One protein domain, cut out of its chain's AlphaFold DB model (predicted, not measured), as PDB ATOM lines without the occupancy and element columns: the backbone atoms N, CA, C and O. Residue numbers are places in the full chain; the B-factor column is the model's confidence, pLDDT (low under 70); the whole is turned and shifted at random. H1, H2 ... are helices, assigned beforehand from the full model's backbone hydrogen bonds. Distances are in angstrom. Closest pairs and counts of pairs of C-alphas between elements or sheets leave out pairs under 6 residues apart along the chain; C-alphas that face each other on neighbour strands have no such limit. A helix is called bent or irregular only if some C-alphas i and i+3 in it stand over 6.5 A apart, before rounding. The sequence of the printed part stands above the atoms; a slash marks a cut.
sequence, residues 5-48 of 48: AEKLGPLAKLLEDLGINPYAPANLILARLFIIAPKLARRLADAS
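This is residues 5 to 48 of the 48 residues of an uncharacterized protein of Pyrobaculum arsenaticum (UniProt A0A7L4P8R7). A long bent helix, H3, runs along the length of the domain, and two short helices, H1 and H2, form a small group across a gap from its first arm, H3a. The loop of residues 18 to 25 joins that group to H3, while residues 41 to 48 stick out at the other end. The printed part has 44 residues, with three named helices in the order H1, H2, H3 and no named strand; its class is all helix. It is only just loose, close to compact, with a radius of gyration of the C-alphas of 11.4 A and spans of 33 by 19 by 14 A.

Begin with H3, residues 26 to 46, assigned as one helix by its hydrogen bonds but bent: C-alphas 35 and 38 are 6.8 A apart. Its arms, H3a at residues 26 to 35 and H3b at residues 38 to 46, stand at a steep tilt of 42 degrees. H2, residues 10 to 17, is only just apart from H3a, with 8.5 A between their closest C-alphas. H1, residues 5 to 8, is close to H2 but not clearly touching; their closest C-alphas, of Ala 5 and Ala 12, are 5.5 A apart. H1 is apart from both arms, and H2 is apart from H3b. Every O i to N i+4 pair is within hydrogen-bond range in H3a and H3b, and 3 of 4 are in H2; H1 is too short for such a pair, but its one O i to N i+3 pair is within range.

Find C-alpha 26 at (160.102, 167.177, 210.450); from there H3a runs 14.4 A to C-alpha 35. H3b runs 12.1 A from C-alpha 38 to C-alpha 46 at (159.462, 184.457, 234.493). Go back to C-alpha 10 at (174.214, 171.292, 216.606), where H2 begins its 11.3 A; H1 measures 5.0 A.

Look from Pro 25 to Ser 48 for the two C-alphas farthest apart, 33.6 A. The printed part has no cut; the link H1 to H2 is tight, and H2 to H3 is short. The mean pLDDT of the printed part is 76.1, with residues 5 to 7 and 42 to 48 under 70.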
ATOM      1  N   ALA A   5     168.030 165.616 211.313       59.66
ATOM      2  CA  ALA A   5     169.237 165.642 212.136       59.66
ATOM      3  C   ALA A   5     170.490 166.116 211.369       59.66
ATOM      4  O   ALA A   5     171.224 166.964 211.871       59.66
ATOM      5  N   GLU A   6     170.702 165.663 210.126       63.59
ATOM      6  CA  GLU A   6     171.834 166.114 209.295       63.59
ATOM      7  C   GLU A   6     171.729 167.587 208.873       63.59
ATOM      8  O   GLU A   6     172.748 168.242 208.672       63.59
ATOM      9  N   LYS A   7     170.509 168.125 208.730       67.88
ATOM     10  CA  LYS A   7     170.295 169.557 208.451       67.88
ATOM     11  C   LYS A   7     170.395 170.426 209.704       67.88
ATOM     12  O   LYS A   7     170.751 171.594 209.597       67.88
ATOM     13  N   LEU A   8     170.044 169.876 210.863       70.31
ATOM     14  CA  LEU A   8     170.003 170.595 212.135       70.31
ATOM     15  C   LEU A   8     171.379 170.674 212.805       70.31
ATOM     16  O   LEU A   8     171.638 171.635 213.525       70.31
ATOM     17  N   GLY A   9     172.269 169.706 212.562       76.69
ATOM     18  CA  GLY A   9     173.627 169.705 213.108       76.69
ATOM     19  C   GLY A   9     173.621 169.922 214.632       76.69
ATOM     20  O   GLY A   9     173.039 169.106 215.344       76.69
ATOM     21  N   PRO A  10     174.198 171.018 215.164       74.06
ATOM     22  CA  PRO A  10     174.214 171.292 216.606       74.06
ATOM     23  C   PRO A  10     172.819 171.484 217.226       74.06
ATOM     24  O   PRO A  10     172.641 171.222 218.414       74.06
ATOM     25  N   LEU A  11     171.806 171.874 216.441       75.00
ATOM     26  CA  LEU A  11     170.422 171.977 216.921       75.00
ATOM     27  C   LEU A  11     169.801 170.611 217.221       75.00
ATOM     28  O   LEU A  11     168.840 170.550 217.983       75.00
ATOM     29  N   ALA A  12     170.333 169.517 216.664       78.94
ATOM     30  CA  ALA A  12     169.848 168.176 216.977       78.94
ATOM     31  C   ALA A  12     170.035 167.854 218.468       78.94
ATOM     32  O   ALA A  12     169.113 167.352 219.101       78.94
ATOM     33  N   LYS A  13     171.176 168.254 219.042       80.19
ATOM     34  CA  LYS A  13     171.465 168.078 220.468       80.19
ATOM     35  C   LYS A  13     170.544 168.919 221.353       80.19
ATOM     36  O   LYS A  13     170.055 168.448 222.368       80.19
ATOM     37  N   LEU A  14     170.229 170.135 220.906       79.69
ATOM     38  CA  LEU A  14     169.301 171.030 221.599       79.69
ATOM     39  C   LEU A  14     167.863 170.483 221.574       79.69
ATOM     40  O   LEU A  14     167.128 170.616 222.547       79.69
ATOM     41  N   LEU A  15     167.461 169.823 220.485       80.75
ATOM     42  CA  LEU A  15     166.190 169.099 220.426       80.75
ATOM     43  C   LEU A  15     166.175 167.900 221.378       80.75
ATOM     44  O   LEU A  15     165.175 167.714 222.070       80.75
ATOM     45  N   GLU A  16     167.263 167.132 221.459       84.00
ATOM     46  CA  GLU A  16     167.386 166.029 222.422       84.00
ATOM     47  C   GLU A  16     167.297 166.522 223.871       84.00
ATOM     48  O   GLU A  16     166.533 165.952 224.649       84.00
ATOM     49  N   ASP A  17     167.971 167.627 224.208       82.44
ATOM     50  CA  ASP A  17     167.891 168.269 225.530       82.44
ATOM     51  C   ASP A  17     166.461 168.743 225.856       82.44
ATOM     52  O   ASP A  17     166.032 168.736 227.011       82.44
ATOM     53  N   LEU A  18     165.679 169.105 224.834       79.38
ATOM     54  CA  LEU A  18     164.255 169.438 224.948       79.38
ATOM     55  C   LEU A  18     163.330 168.203 224.955       79.38
ATOM     56  O   LEU A  18     162.104 168.351 224.990       79.38
ATOM     57  N   GLY A  19     163.873 166.982 224.905       81.69
ATOM     58  CA  GLY A  19     163.109 165.731 224.846       81.69
ATOM     59  C   GLY A  19     162.407 165.493 223.501       81.69
ATOM     60  O   GLY A  19     161.392 164.786 223.422       81.69
ATOM     61  N   ILE A  20     162.898 166.116 222.431       85.50
ATOM     62  CA  ILE A  20     162.401 165.987 221.062       85.50
ATOM     63  C   ILE A  20     163.388 165.123 220.278       85.50
ATOM     64  O   ILE A  20     164.561 165.450 220.176       85.50
ATOM     65  N   ASN A  21     162.906 164.034 219.674       84.31
ATOM     66  CA  ASN A  21     163.750 163.182 218.839       84.31
ATOM     67  C   ASN A  21     164.094 163.902 217.510       84.31
ATOM     68  O   ASN A  21     163.186 164.097 216.694       84.31
ATOM     69  N   PRO A  22     165.366 164.267 217.248       79.06
ATOM     70  CA  PRO A  22     165.773 164.995 216.042       79.06
ATOM     71  C   PRO A  22     165.776 164.127 214.771       79.06
ATOM     72  O   PRO A  22     165.841 164.656 213.661       79.06
ATOM     73  N   TYR A  23     165.689 162.802 214.915       83.81
ATOM     74  CA  TYR A  23     165.549 161.850 213.809       83.81
ATOM     75  C   TYR A  23     164.086 161.625 213.408       83.81
ATOM     76  O   TYR A  23     163.812 160.923 212.434       83.81
ATOM     77  N   ALA A  24     163.136 162.208 214.146       82.31
ATOM     78  CA  ALA A  24     161.731 162.138 213.792       82.31
ATOM     79  C   ALA A  24     161.439 162.909 212.486       82.31
ATOM     80  O   ALA A  24     162.146 163.855 212.128       82.31
ATOM     81  N   PRO A  25     160.359 162.546 211.776       82.44
ATOM     82  CA  PRO A  25     159.814 163.348 210.689       82.44
ATOM     83  C   PRO A  25     159.662 164.830 211.073       82.44
ATOM     84  O   PRO A  25     159.183 165.159 212.161       82.44
ATOM     85  N   ALA A  26     160.047 165.739 210.171       80.81
ATOM     86  CA  ALA A  26     160.102 167.177 210.450       80.81
ATOM     87  C   ALA A  26     158.757 167.768 210.912       80.81
ATOM     88  O   ALA A  26     158.731 168.659 211.757       80.81
ATOM     89  N   ASN A  27     157.636 167.243 210.411       81.94
ATOM     90  CA  ASN A  27     156.286 167.617 210.840       81.94
ATOM     91  C   ASN A  27     156.026 167.312 212.327       81.94
ATOM     92  O   ASN A  27     155.379 168.106 213.008       81.94
ATOM     93  N   LEU A  28     156.558 166.206 212.852       82.88
ATOM     94  CA  LEU A  28     156.437 165.854 214.271       82.88
ATOM     95  C   LEU A  28     157.352 166.709 215.152       82.88
ATOM     96  O   LEU A  28     156.942 167.121 216.238       82.88
ATOM     97  N   ILE A  29     158.563 167.013 214.674       82.25
ATOM     98  CA  ILE A  29     159.490 167.932 215.353       82.25
ATOM     99  C   ILE A  29     158.840 169.313 215.486       82.25
ATOM    100  O   ILE A  29     158.795 169.871 216.582       82.25
ATOM    101  N   LEU A  30     158.271 169.833 214.394       82.44
ATOM    102  CA  LEU A  30     157.614 171.137 214.375       82.44
ATOM    103  C   LEU A  30     156.418 171.178 215.335       82.44
ATOM    104  O   LEU A  30     156.313 172.096 216.144       82.44
ATOM    105  N   ALA A  31     155.555 170.157 215.312       84.31
ATOM    106  CA  ALA A  31     154.413 170.070 216.221       84.31
ATOM    107  C   ALA A  31     154.845 170.080 217.699       84.31
ATOM    108  O   ALA A  31     154.261 170.796 218.512       84.31
ATOM    109  N   ARG A  32     155.904 169.339 218.055       82.38
ATOM    110  CA  ARG A  32     156.443 169.343 219.424       82.38
ATOM    111  C   ARG A  32     157.039 170.687 219.816       82.38
ATOM    112  O   ARG A  32     156.794 171.139 220.932       82.38
ATOM    113  N   LEU A  33     157.763 171.340 218.910       81.56
ATOM    114  CA  LEU A  33     158.280 172.687 219.139       81.56
ATOM    115  C   LEU A  33     157.149 173.678 219.406       81.56
ATOM    116  O   LEU A  33     157.239 174.418 220.374       81.56
ATOM    117  N   PHE A  34     156.053 173.649 218.646       80.69
ATOM    118  CA  PHE A  34     154.900 174.524 218.893       80.69
ATOM    119  C   PHE A  34     154.213 174.270 220.242       80.69
ATOM    120  O   PHE A  34     153.703 175.204 220.856       80.69
ATOM    121  N   ILE A  35     154.225 173.031 220.737       82.44
ATOM    122  CA  ILE A  35     153.678 172.687 222.060       82.44
ATOM    123  C   ILE A  35     154.609 173.150 223.193       82.44
ATOM    124  O   ILE A  35     154.145 173.571 224.256       82.44
ATOM    125  N   ILE A  36     155.925 173.049 222.995       78.62
ATOM    126  CA  ILE A  36     156.938 173.342 224.017       78.62
ATOM    127  C   ILE A  36     157.295 174.837 224.049       78.62
ATOM    128  O   ILE A  36     157.499 175.386 225.130       78.62
ATOM    129  N   ALA A  37     157.298 175.519 222.902       79.06
ATOM    130  CA  ALA A  37     157.645 176.932 222.751       79.06
ATOM    131  C   ALA A  37     156.918 177.873 223.729       79.06
ATOM    132  O   ALA A  37     157.613 178.637 224.396       79.06
ATOM    133  N   PRO A  38     155.583 177.820 223.921       74.94
ATOM    134  CA  PRO A  38     154.920 178.696 224.889       74.94
ATOM    135  C   PRO A  38     155.315 178.383 226.339       74.94
ATOM    136  O   PRO A  38     155.377 179.288 227.169       74.94
ATOM    137  N   LYS A  39     155.633 177.121 226.662       74.25
ATOM    138  CA  LYS A  39     156.109 176.732 228.001       74.25
ATOM    139  C   LYS A  39     157.527 177.239 228.258       74.25
ATOM    140  O   LYS A  39     157.812 177.700 229.360       74.25
ATOM    141  N   LEU A  40     158.391 177.182 227.243       70.75
ATOM    142  CA  LEU A  40     159.747 177.724 227.313       70.75
ATOM    143  C   LEU A  40     159.732 179.252 227.395       70.75
ATOM    144  O   LEU A  40     160.380 179.813 228.268       70.75
ATOM    145  N   ALA A  41     158.947 179.909 226.538       73.06
ATOM    146  CA  ALA A  41     158.793 181.359 226.529       73.06
ATOM    147  C   ALA A  41     158.278 181.874 227.876       73.06
ATOM    148  O   ALA A  41     158.795 182.856 228.392       73.06
ATOM    149  N   ARG A  42     157.320 181.169 228.495       67.56
ATOM    150  CA  ARG A  42     156.816 181.522 229.826       67.56
ATOM    151  C   ARG A  42     157.877 181.378 230.915       67.56
ATOM    152  O   ARG A  42     157.951 182.236 231.776       67.56
ATOM    153  N   ARG A  43     158.708 180.332 230.869       64.94
ATOM    154  CA  ARG A  43     159.818 180.159 231.823       64.94
ATOM    155  C   ARG A  43     160.940 181.176 231.632       64.94
ATOM    156  O   ARG A  43     161.513 181.613 232.615       64.94
ATOM    157  N   LEU A  44     161.240 181.549 230.391       67.44
ATOM    158  CA  LEU A  44     162.211 182.601 230.085       67.44
ATOM    159  C   LEU A  44     161.703 183.982 230.509       67.44
ATOM    160  O   LEU A  44     162.484 184.773 231.017       67.44
ATOM    161  N   ALA A  45     160.408 184.251 230.332       68.19
ATOM    162  CA  ALA A  45     159.784 185.494 230.772       68.19
ATOM    163  C   ALA A  45     159.687 185.609 232.303       68.19
ATOM    164  O   ALA A  45     159.773 186.711 232.815       68.19
ATOM    165  N   ASP A  46     159.505 184.494 233.019       65.38
ATOM    166  CA  ASP A  46     159.462 184.457 234.493       65.38
ATOM    167  C   ASP A  46     160.861 184.556 235.130       65.38
ATOM    168  O   ASP A  46     161.008 184.983 236.269       65.38
ATOM    169  N   ALA A  47     161.900 184.163 234.384       60.84
ATOM    170  CA  ALA A  47     163.298 184.250 234.803       60.84
ATOM    171  C   ALA A  47     163.972 185.599 234.469       60.84
ATOM    172  O   ALA A  47     165.150 185.767 234.790       60.84
ATOM    173  N   SER A  48     163.261 186.518 233.803       49.91
ATOM    174  CA  SER A  48     163.734 187.855 233.412       49.91
ATOM    175  C   SER A  48     163.080 188.951 234.238       49.91
ATOM    176  O   SER A  48     163.709 190.031 234.288       49.91
TER     177      SER A  48